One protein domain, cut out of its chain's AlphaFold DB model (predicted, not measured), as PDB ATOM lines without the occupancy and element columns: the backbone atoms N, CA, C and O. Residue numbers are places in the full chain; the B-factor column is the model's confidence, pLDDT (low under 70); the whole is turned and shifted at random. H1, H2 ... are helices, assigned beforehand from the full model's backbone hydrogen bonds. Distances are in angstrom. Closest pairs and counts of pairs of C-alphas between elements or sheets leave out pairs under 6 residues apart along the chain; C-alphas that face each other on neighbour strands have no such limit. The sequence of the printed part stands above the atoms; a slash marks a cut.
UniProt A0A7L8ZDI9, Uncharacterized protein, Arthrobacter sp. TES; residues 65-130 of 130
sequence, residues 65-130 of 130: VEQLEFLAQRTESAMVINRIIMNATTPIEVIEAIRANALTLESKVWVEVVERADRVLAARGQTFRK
ATOM      1  N   VAL A  65     -40.506  18.876   0.710       95.00
ATOM      2  CA  VAL A  65     -41.055  20.233   0.573       95.00
ATOM      3  C   VAL A  65     -39.986  21.195   0.063       95.00
ATOM      4  O   VAL A  65     -40.232  21.936  -0.883       95.00
ATOM      5  N   GLU A  66     -38.776  21.113   0.612       94.50
ATOM      6  CA  GLU A  66     -37.653  21.979   0.252       94.50
ATOM      7  C   GLU A  66     -37.262  21.805  -1.222       94.50
ATOM      8  O   GLU A  66     -36.930  22.775  -1.897       94.50
ATOM      9  N   GLN A  67     -37.336  20.580  -1.756       94.81
ATOM     10  CA  GLN A  67     -37.078  20.315  -3.174       94.81
ATOM     11  C   GLN A  67     -38.157  20.927  -4.075       94.81
ATOM     12  O   GLN A  67     -37.840  21.480  -5.128       94.81
ATOM     13  N   LEU A  68     -39.426  20.844  -3.667       96.19
ATOM     14  CA  LEU A  68     -40.544  21.438  -4.403       96.19
ATOM     15  C   LEU A  68     -40.471  22.970  -4.386       96.19
ATOM     16  O   LEU A  68     -40.638  23.595  -5.432       96.19
ATOM     17  N   GLU A  69     -40.171  23.570  -3.234       95.69
ATOM     18  CA  GLU A  69     -39.947  25.013  -3.093       95.69
ATOM     19  C   GLU A  69     -38.772  25.486  -3.946       95.69
ATOM     20  O   GLU A  69     -38.898  26.454  -4.701       95.69
ATOM     21  N   PHE A  70     -37.649  24.771  -3.880       94.56
ATOM     22  CA  PHE A  70     -36.464  25.083  -4.668       94.56
ATOM     23  C   PHE A  70     -36.759  25.052  -6.173       94.56
ATOM     24  O   PHE A  70     -36.361  25.962  -6.903       94.56
ATOM     25  N   LEU A  71     -37.490  24.036  -6.649       95.25
ATOM     26  CA  LEU A  71     -37.916  23.964  -8.047       95.25
ATOM     27  C   LEU A  71     -38.870  25.102  -8.409       95.25
ATOM     28  O   LEU A  71     -38.682  25.729  -9.451       95.25
ATOM     29  N   ALA A  72     -39.851  25.406  -7.556       95.50
ATOM     30  CA  ALA A  72     -40.826  26.466  -7.805       95.50
ATOM     31  C   ALA A  72     -40.175  27.848  -7.968       95.50
ATOM     32  O   ALA A  72     -40.652  28.660  -8.753       95.50
ATOM     33  N   GLN A  73     -39.076  28.106  -7.254       92.75
ATOM     34  CA  GLN A  73     -38.348  29.376  -7.319       92.75
ATOM     35  C   GLN A  73     -37.451  29.517  -8.557       92.75
ATOM     36  O   GLN A  73     -37.094  30.636  -8.920       92.75
ATOM     37  N   ARG A  74     -37.032  28.408  -9.178       91.88
ATOM     38  CA  ARG A  74     -36.027  28.417 -10.259       91.88
ATOM     39  C   ARG A  74     -36.578  28.046 -11.624       91.88
ATOM     40  O   ARG A  74     -35.920  28.309 -12.627       91.88
ATOM     41  N   THR A  75     -37.721  27.376 -11.668       93.25
ATOM     42  CA  THR A  75     -38.313  26.959 -12.931       93.25
ATOM     43  C   THR A  75     -39.089  28.098 -13.574       93.25
ATOM     44  O   THR A  75     -39.857  28.800 -12.924       93.25
ATOM     45  N   GLU A  76     -38.941  28.231 -14.885       90.44
ATOM     46  CA  GLU A  76     -39.808  29.073 -15.715       90.44
ATOM     47  C   GLU A  76     -40.919  28.239 -16.379       90.44
ATOM     48  O   GLU A  76     -41.750  28.759 -17.124       90.44
ATOM     49  N   SER A  77     -40.960  26.925 -16.113       94.38
ATOM     50  CA  SER A  77     -41.941  26.020 -16.702       94.38
ATOM     51  C   SER A  77     -43.247  26.030 -15.916       94.38
ATOM     52  O   SER A  77     -43.360  25.451 -14.831       94.38
ATOM     53  N   ALA A  78     -44.289  26.601 -16.518       95.25
ATOM     54  CA  ALA A  78     -45.649  26.524 -15.991       95.25
ATOM     55  C   ALA A  78     -46.134  25.071 -15.808       95.25
ATOM     56  O   ALA A  78     -46.958  24.794 -14.935       95.25
ATOM     57  N   MET A  79     -45.615  24.121 -16.596       95.75
ATOM     58  CA  MET A  79     -45.944  22.703 -16.445       95.75
ATOM     59  C   MET A  79     -45.363  22.126 -15.148       95.75
ATOM     60  O   MET A  79     -46.087  21.464 -14.401       95.75
ATOM     61  N   VAL A  80     -44.094  22.421 -14.846       97.06
ATOM     62  CA  VAL A  80     -43.453  22.021 -13.581       97.06
ATOM     63  C   VAL A  80     -44.171  22.668 -12.397       97.06
ATOM     64  O   VAL A  80     -44.542  21.973 -11.453       97.06
ATOM     65  N   ILE A  81     -44.470  23.969 -12.478       97.88
ATOM     66  CA  ILE A  81     -45.233  24.687 -11.447       97.88
ATOM     67  C   ILE A  81     -46.600  24.041 -11.196       97.88
ATOM     68  O   ILE A  81     -46.973  23.793 -10.049       97.88
ATOM     69  N   ASN A  82     -47.340  23.699 -12.252       96.44
ATOM     70  CA  ASN A  82     -48.623  23.014 -12.114       96.44
ATOM     71  C   ASN A  82     -48.483  21.651 -11.423       96.44
ATOM     72  O   ASN A  82     -49.354  21.272 -10.634       96.44
ATOM     73  N   ARG A  83     -47.398  20.910 -11.687       96.75
ATOM     74  CA  ARG A  83     -47.130  19.631 -11.017       96.75
ATOM     75  C   ARG A  83     -46.851  19.827  -9.529       96.75
ATOM     76  O   ARG A  83     -47.396  19.075  -8.723       96.75
ATOM     77  N   ILE A  84     -46.108  20.875  -9.173       97.69
ATOM     78  CA  ILE A  84     -45.843  21.269  -7.783       97.69
ATOM     79  C   ILE A  84     -47.148  21.640  -7.066       97.69
ATOM     80  O   ILE A  84     -47.420  21.096  -6.001       97.69
ATOM     81  N   ILE A  85     -48.010  22.476  -7.657       97.38
ATOM     82  CA  ILE A  85     -49.309  22.850  -7.057       97.38
ATOM     83  C   ILE A  85     -50.169  21.611  -6.753       97.38
ATOM     84  O   ILE A  85     -50.829  21.526  -5.716       97.38
ATOM     85  N   MET A  86     -50.178  20.641  -7.668       95.31
ATOM     86  CA  MET A  86     -50.985  19.426  -7.538       95.31
ATOM     87  C   MET A  86     -50.398  18.398  -6.566       95.31
ATOM     88  O   MET A  86     -51.116  17.479  -6.165       95.31
ATOM     89  N   ASN A  87     -49.126  18.517  -6.189       95.19
ATOM     90  CA  ASN A  87     -48.493  17.583  -5.269       95.19
ATOM     91  C   ASN A  87     -49.064  17.774  -3.849       95.19
ATOM     92  O   ASN A  87     -49.109  18.884  -3.317       95.19
ATOM     93  N   ALA A  88     -49.544  16.684  -3.245       91.62
ATOM     94  CA  ALA A  88     -50.193  16.700  -1.932       91.62
ATOM     95  C   ALA A  88     -49.253  17.139  -0.797       91.62
ATOM     96  O   ALA A  88     -49.724  17.701   0.188       91.62
ATOM     97  N   THR A  89     -47.947  16.916  -0.958       92.81
ATOM     98  CA  THR A  89     -46.906  17.298   0.004       92.81
ATOM     99  C   THR A  89     -46.600  18.795  -0.035       92.81
ATOM    100  O   THR A  89     -46.113  19.333   0.951       92.81
ATOM    101  N   THR A  90     -46.903  19.493  -1.135       95.75
ATOM    102  CA  THR A  90     -46.661  20.939  -1.254       95.75
ATOM    103  C   THR A  90     -47.476  21.703  -0.207       95.75
ATOM    104  O   THR A  90     -48.701  21.572  -0.220       95.75
ATOM    105  N   PRO A  91     -46.865  22.515   0.671       94.56
ATOM    106  CA  PRO A  91     -47.596  23.319   1.648       94.56
ATOM    107  C   PRO A  91     -48.522  24.354   0.997       94.56
ATOM    108  O   PRO A  91     -48.332  24.750  -0.155       94.56
ATOM    109  N   ILE A  92     -49.530  24.809   1.745       95.50
ATOM    110  CA  ILE A  92     -50.479  25.829   1.268       95.50
ATOM    111  C   ILE A  92     -49.742  27.135   0.962       95.50
ATOM    112  O   ILE A  92     -49.972  27.736  -0.082       95.50
ATOM    113  N   GLU A  93     -48.804  27.513   1.822       94.50
ATOM    114  CA  GLU A  93     -48.021  28.744   1.756       94.50
ATOM    115  C   GLU A  93     -47.189  28.806   0.465       94.50
ATOM    116  O   GLU A  93     -47.078  29.853  -0.172       94.50
ATOM    117  N   VAL A  94     -46.667  27.660   0.019       95.69
ATOM    118  CA  VAL A  94     -45.938  27.543  -1.252       95.69
ATOM    119  C   VAL A  94     -46.878  27.756  -2.437       95.69
ATOM    120  O   VAL A  94     -46.536  28.464  -3.384       95.69
ATOM    121  N   ILE A  95     -48.086  27.187  -2.388       97.44
ATOM    122  CA  ILE A  95     -49.099  27.368  -3.438       97.44
ATOM    123  C   ILE A  95     -49.554  28.834  -3.500       97.44
ATOM    124  O   ILE A  95     -49.709  29.382  -4.592       97.44
ATOM    125  N   GLU A  96     -49.727  29.491  -2.353       96.81
ATOM    126  CA  GLU A  96     -50.052  30.919  -2.271       96.81
ATOM    127  C   GLU A  96     -48.936  31.797  -2.849       96.81
ATOM    128  O   GLU A  96     -49.223  32.713  -3.622       96.81
ATOM    129  N   ALA A  97     -47.671  31.489  -2.551       95.94
ATOM    130  CA  ALA A  97     -46.523  32.201  -3.110       95.94
ATOM    131  C   ALA A  97     -46.435  32.043  -4.638       95.94
ATOM    132  O   ALA A  97     -46.279  33.034  -5.355       95.94
ATOM    133  N   ILE A  98     -46.610  30.817  -5.152       96.56
ATOM    134  CA  ILE A  98     -46.665  30.539  -6.596       96.56
ATOM    135  C   ILE A  98     -47.780  31.354  -7.255       96.56
ATOM    136  O   ILE A  98     -47.561  31.999  -8.280       96.56
ATOM    137  N   ARG A  99     -48.976  31.346  -6.659       97.19
ATOM    138  CA  ARG A  99     -50.131  32.100  -7.151       97.19
ATOM    139  C   ARG A  99     -49.853  33.602  -7.188       97.19
ATOM    140  O   ARG A  99     -50.141  34.245  -8.192       97.19
ATOM    141  N   ALA A 100     -49.311  34.156  -6.104       96.00
ATOM    142  CA  ALA A 100     -48.983  35.574  -6.009       96.00
ATOM    143  C   ALA A 100     -47.954  35.985  -7.070       96.00
ATOM    144  O   ALA A 100     -48.123  37.023  -7.702       96.00
ATOM    145  N   ASN A 101     -46.942  35.149  -7.317       94.31
ATOM    146  CA  ASN A 101     -45.963  35.386  -8.375       94.31
ATOM    147  C   ASN A 101     -46.588  35.282  -9.775       94.31
ATOM    148  O   ASN A 101     -46.372  36.151 -10.607       94.31
ATOM    149  N   ALA A 102     -47.418  34.270 -10.040       94.25
ATOM    150  CA  ALA A 102     -48.057  34.100 -11.345       94.25
ATOM    151  C   ALA A 102     -48.982  35.277 -11.724       94.25
ATOM    152  O   ALA A 102     -49.099  35.602 -12.902       94.25
ATOM    153  N   LEU A 103     -49.581  35.963 -10.740       93.75
ATOM    154  CA  LEU A 103     -50.377  37.181 -10.956       93.75
ATOM    155  C   LEU A 103     -49.560  38.384 -11.460       93.75
ATOM    156  O   LEU A 103     -50.155  39.323 -11.984       93.75
ATOM    157  N   THR A 104     -48.233  38.384 -11.300       92.88
ATOM    158  CA  THR A 104     -47.365  39.472 -11.786       92.88
ATOM    159  C   THR A 104     -46.868  39.245 -13.217       92.88
ATOM    160  O   THR A 104     -46.231  40.127 -13.788       92.88
ATOM    161  N   LEU A 105     -47.163  38.084 -13.813       91.44
ATOM    162  CA  LEU A 105     -46.659  37.676 -15.122       91.44
ATOM    163  C   LEU A 105     -47.750  37.799 -16.197       91.44
ATOM    164  O   LEU A 105     -48.864  37.311 -16.041       91.44
ATOM    165  N   GLU A 106     -47.418  38.405 -17.339       80.38
ATOM    166  CA  GLU A 106     -48.410  38.841 -18.341       80.38
ATOM    167  C   GLU A 106     -48.858  37.754 -19.352       80.38
ATOM    168  O   GLU A 106     -49.616  38.030 -20.282       80.38
ATOM    169  N   SER A 107     -48.421  36.496 -19.200       88.25
ATOM    170  CA  SER A 107     -48.747  35.411 -20.149       88.25
ATOM    171  C   SER A 107     -49.991  34.613 -19.751       88.25
ATOM    172  O   SER A 107     -50.194  34.282 -18.585       88.25
ATOM    173  N   LYS A 108     -50.779  34.188 -20.755       85.19
ATOM    174  CA  LYS A 108     -51.954  33.312 -20.576       85.19
ATOM    175  C   LYS A 108     -51.639  32.033 -19.798       85.19
ATOM    176  O   LYS A 108     -52.479  31.576 -19.033       85.19
ATOM    177  N   VAL A 109     -50.434  31.483 -19.956       90.38
ATOM    178  CA  VAL A 109     -50.040  30.262 -19.240       90.38
ATOM    179  C   VAL A 109     -50.034  30.472 -17.718       90.38
ATOM    180  O   VAL A 109     -50.351  29.557 -16.963       90.38
ATOM    181  N   TRP A 110     -49.740  31.691 -17.257       93.62
ATOM    182  CA  TRP A 110     -49.720  32.033 -15.835       93.62
ATOM    183  C   TRP A 110     -51.120  32.270 -15.274       93.62
ATOM    184  O   TRP A 110     -51.365  31.948 -14.114       93.62
ATOM    185  N   VAL A 111     -52.074  32.705 -16.105       93.38
ATOM    186  CA  VAL A 111     -53.498  32.739 -15.729       93.38
ATOM    187  C   VAL A 111     -53.987  31.332 -15.374       93.38
ATOM    188  O   VAL A 111     -54.604  31.140 -14.328       93.38
ATOM    189  N   GLU A 112     -53.639  30.323 -16.175       94.31
ATOM    190  CA  GLU A 112     -54.007  28.927 -15.896       94.31
ATOM    191  C   GLU A 112     -53.365  28.392 -14.605       94.31
ATOM    192  O   GLU A 112     -53.993  27.622 -13.871       94.31
ATOM    193  N   VAL A 113     -52.132  28.817 -14.303       96.19
ATOM    194  CA  VAL A 113     -51.442  28.511 -13.039       96.19
ATOM    195  C   VAL A 113     -52.180  29.130 -11.850       96.19
ATOM    196  O   VAL A 113     -52.414  28.435 -10.858       96.19
ATOM    197  N   VAL A 114     -52.603  30.395 -11.945       96.75
ATOM    198  CA  VAL A 114     -53.390  31.071 -10.897       96.75
ATOM    199  C   VAL A 114     -54.705  30.335 -10.654       96.75
ATOM    200  O   VAL A 114     -54.997  29.961  -9.519       96.75
ATOM    201  N   GLU A 115     -55.466  30.046 -11.712       96.25
ATOM    202  CA  GLU A 115     -56.726  29.309 -11.591       96.25
ATOM    203  C   GLU A 115     -56.527  27.916 -10.986       96.25
ATOM    204  O   GLU A 115     -57.369  27.413 -10.233       96.25
ATOM    205  N   ARG A 116     -55.417  27.252 -11.331       96.44
ATOM    206  CA  ARG A 116     -55.074  25.955 -10.756       96.44
ATOM    207  C   ARG A 116     -54.803  26.075  -9.263       96.44
ATOM    208  O   ARG A 116     -55.354  25.275  -8.506       96.44
ATOM    209  N   ALA A 117     -53.990  27.046  -8.857       97.31
ATOM    210  CA  ALA A 117     -53.695  27.309  -7.457       97.31
ATOM    211  C   ALA A 117     -54.981  27.600  -6.670       97.31
ATOM    212  O   ALA A 117     -55.221  26.956  -5.652       97.31
ATOM    213  N   ASP A 118     -55.863  28.459  -7.192       97.50
ATOM    214  CA  ASP A 118     -57.155  28.783  -6.574       97.50
ATOM    215  C   ASP A 118     -58.017  27.538  -6.326       97.50
ATOM    216  O   ASP A 118     -58.546  27.345  -5.226       97.50
ATOM    217  N   ARG A 119     -58.121  26.641  -7.316       96.62
ATOM    218  CA  ARG A 119     -58.876  25.386  -7.164       96.62
ATOM    219  C   ARG A 119     -58.292  24.484  -6.077       96.62
ATOM    220  O   ARG A 119     -59.054  23.910  -5.297       96.62
ATOM    221  N   VAL A 120     -56.966  24.348  -6.011       96.62
ATOM    222  CA  VAL A 120     -56.314  23.499  -5.000       96.62
ATOM    223  C   VAL A 120     -56.446  24.099  -3.602       96.62
ATOM    224  O   VAL A 120     -56.792  23.374  -2.668       96.62
ATOM    225  N   LEU A 121     -56.241  25.409  -3.452       95.56
ATOM    226  CA  LEU A 121     -56.404  26.116  -2.179       95.56
ATOM    227  C   LEU A 121     -57.835  25.982  -1.651       95.56
ATOM    228  O   LEU A 121     -58.033  25.629  -0.489       95.56
ATOM    229  N   ALA A 122     -58.839  26.167  -2.514       94.75
ATOM    230  CA  ALA A 122     -60.239  25.985  -2.144       94.75
ATOM    231  C   ALA A 122     -60.536  24.544  -1.690       94.75
ATOM    232  O   ALA A 122     -61.165  24.343  -0.650       94.75
ATOM    233  N   ALA A 123     -60.054  23.538  -2.429       92.88
ATOM    234  CA  ALA A 123     -60.261  22.129  -2.090       92.88
ATOM    235  C   ALA A 123     -59.603  21.742  -0.753       92.88
ATOM    236  O   ALA A 123     -60.207  21.058   0.079       92.88
ATOM    237  N   ARG A 124     -58.377  22.217  -0.504       90.75
ATOM    238  CA  ARG A 124     -57.664  21.954   0.754       90.75
ATOM    239  C   ARG A 124     -58.291  22.708   1.922       90.75
ATOM    240  O   ARG A 124     -58.523  22.106   2.965       90.75
ATOM    241  N   GLY A 125     -58.681  23.967   1.734       77.88
ATOM    242  CA  GLY A 125     -59.369  24.765   2.753       77.88
ATOM    243  C   GLY A 125     -60.714  24.177   3.202       77.88
ATOM    244  O   GLY A 125     -61.084  24.310   4.365       77.88
ATOM    245  N   GLN A 126     -61.430  23.472   2.320       69.06
ATOM    246  CA  GLN A 126     -62.637  22.717   2.689       69.06
ATOM    247  C   GLN A 126     -62.335  21.468   3.527       69.06
ATOM    248  O   GLN A 126     -63.171  21.060   4.330       69.06
ATOM    249  N   THR A 127     -61.154  20.870   3.359       61.69
ATOM    250  CA  THR A 127     -60.731  19.680   4.111       61.69
ATOM    251  C   THR A 127     -60.415  20.023   5.570       61.69
ATOM    252  O   THR A 127     -60.724  19.236   6.452       61.69
ATOM    253  N   PHE A 128     -59.891  21.224   5.842       54.00
ATOM    254  CA  PHE A 128     -59.581  21.695   7.201       54.00
ATOM    255  C   PHE A 128     -60.779  22.287   7.971       54.00
ATOM    256  O   PHE A 128     -60.641  22.625   9.143       54.00
ATOM    257  N   ARG A 129     -61.948  22.451   7.330       52.22
ATOM    258  CA  ARG A 129     -63.174  23.010   7.943       52.22
ATOM    259  C   ARG A 129     -64.226  21.952   8.322       52.22
ATOM    260  O   ARG A 129     -65.360  22.323   8.618       52.22
ATOM    261  N   LYS A 130     -63.883  20.664   8.281       43.47
ATOM    262  CA  LYS A 130     -64.725  19.548   8.743       43.47
ATOM    263  C   LYS A 130     -64.113  18.912   9.978       43.47
ATOM    264  O   LYS A 130     -64.911  18.451  10.819       43.47
TER     265      LYS A 130
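AT A GLANCE: This is residues 65 to 130 of the 130 residues of an uncharacterized protein of Arthrobacter sp. TES (UniProt A0A7L8ZDI9). Four helices lie nearly side by side in a small bundle, with the long H4 on one side, H1 on the opposite side, and H2 and H3 between them. Each helix runs opposite to the one before it, and H4 makes the longest axis. The 66 printed residues hold four named helices, H1, H2, H3 and H4 in chain order, and no named strand; the class is all helix. The whole is compact, with a radius of gyration of the C-alphas of 11.4 A and spans of 36 by 24 by 16 A.

HOW THE PARTS SIT: H4, residues 108 to 127, touches H3, residues 92 to 102, in a helical hairpin. Their closest C-alphas, of Arg 99 and Val 114, are 5.1 A apart, and they run opposite ways at a shallow tilt of 21 degrees. H4 also touches H2, residues 78 to 86, the same way at a shallow tilt of 3 degrees; the closest C-alphas are those of Asn 82 and Val 113, 6.2 A apart. H2 and H3 are close but not clearly touching, with the C-alphas of Ile 85 and Ile 95 closest at 5.8 A. H1, residues 65 to 74, forms a helical hairpin with H2, at a shallow tilt of 23 degrees, opposite ways; the C-alphas of Ala 72 and Ile 81 come closest, at 6.0 A. H1 and H3 are close but not clearly touching, with the C-alphas of Glu 69 and Val 94 closest at 6.8 A. H1 and H4 are apart. In H1, H2, H3 and H4 every O i to N i+4 pair is within hydrogen-bond range.

IN THESE COORDINATES: H4 measures 29.5 A from C-alpha 108 at (-51.954, 33.312, -20.576) to C-alpha 127 at (-60.731, 19.680, 4.111). H3 measures 15.3 A, H1 14.5 A and H2 12.3 A. H1 begins at C-alpha 65, at (-41.055, 20.233, 0.573).

THE WHOLE: The C-alphas of Glu 106 and Lys 130, the two farthest apart, are 37.0 A apart. The three links are tight, and the printed part has no cut. Residues 126 to 130 are under 70 in pLDDT; the mean of the printed part is 91.3.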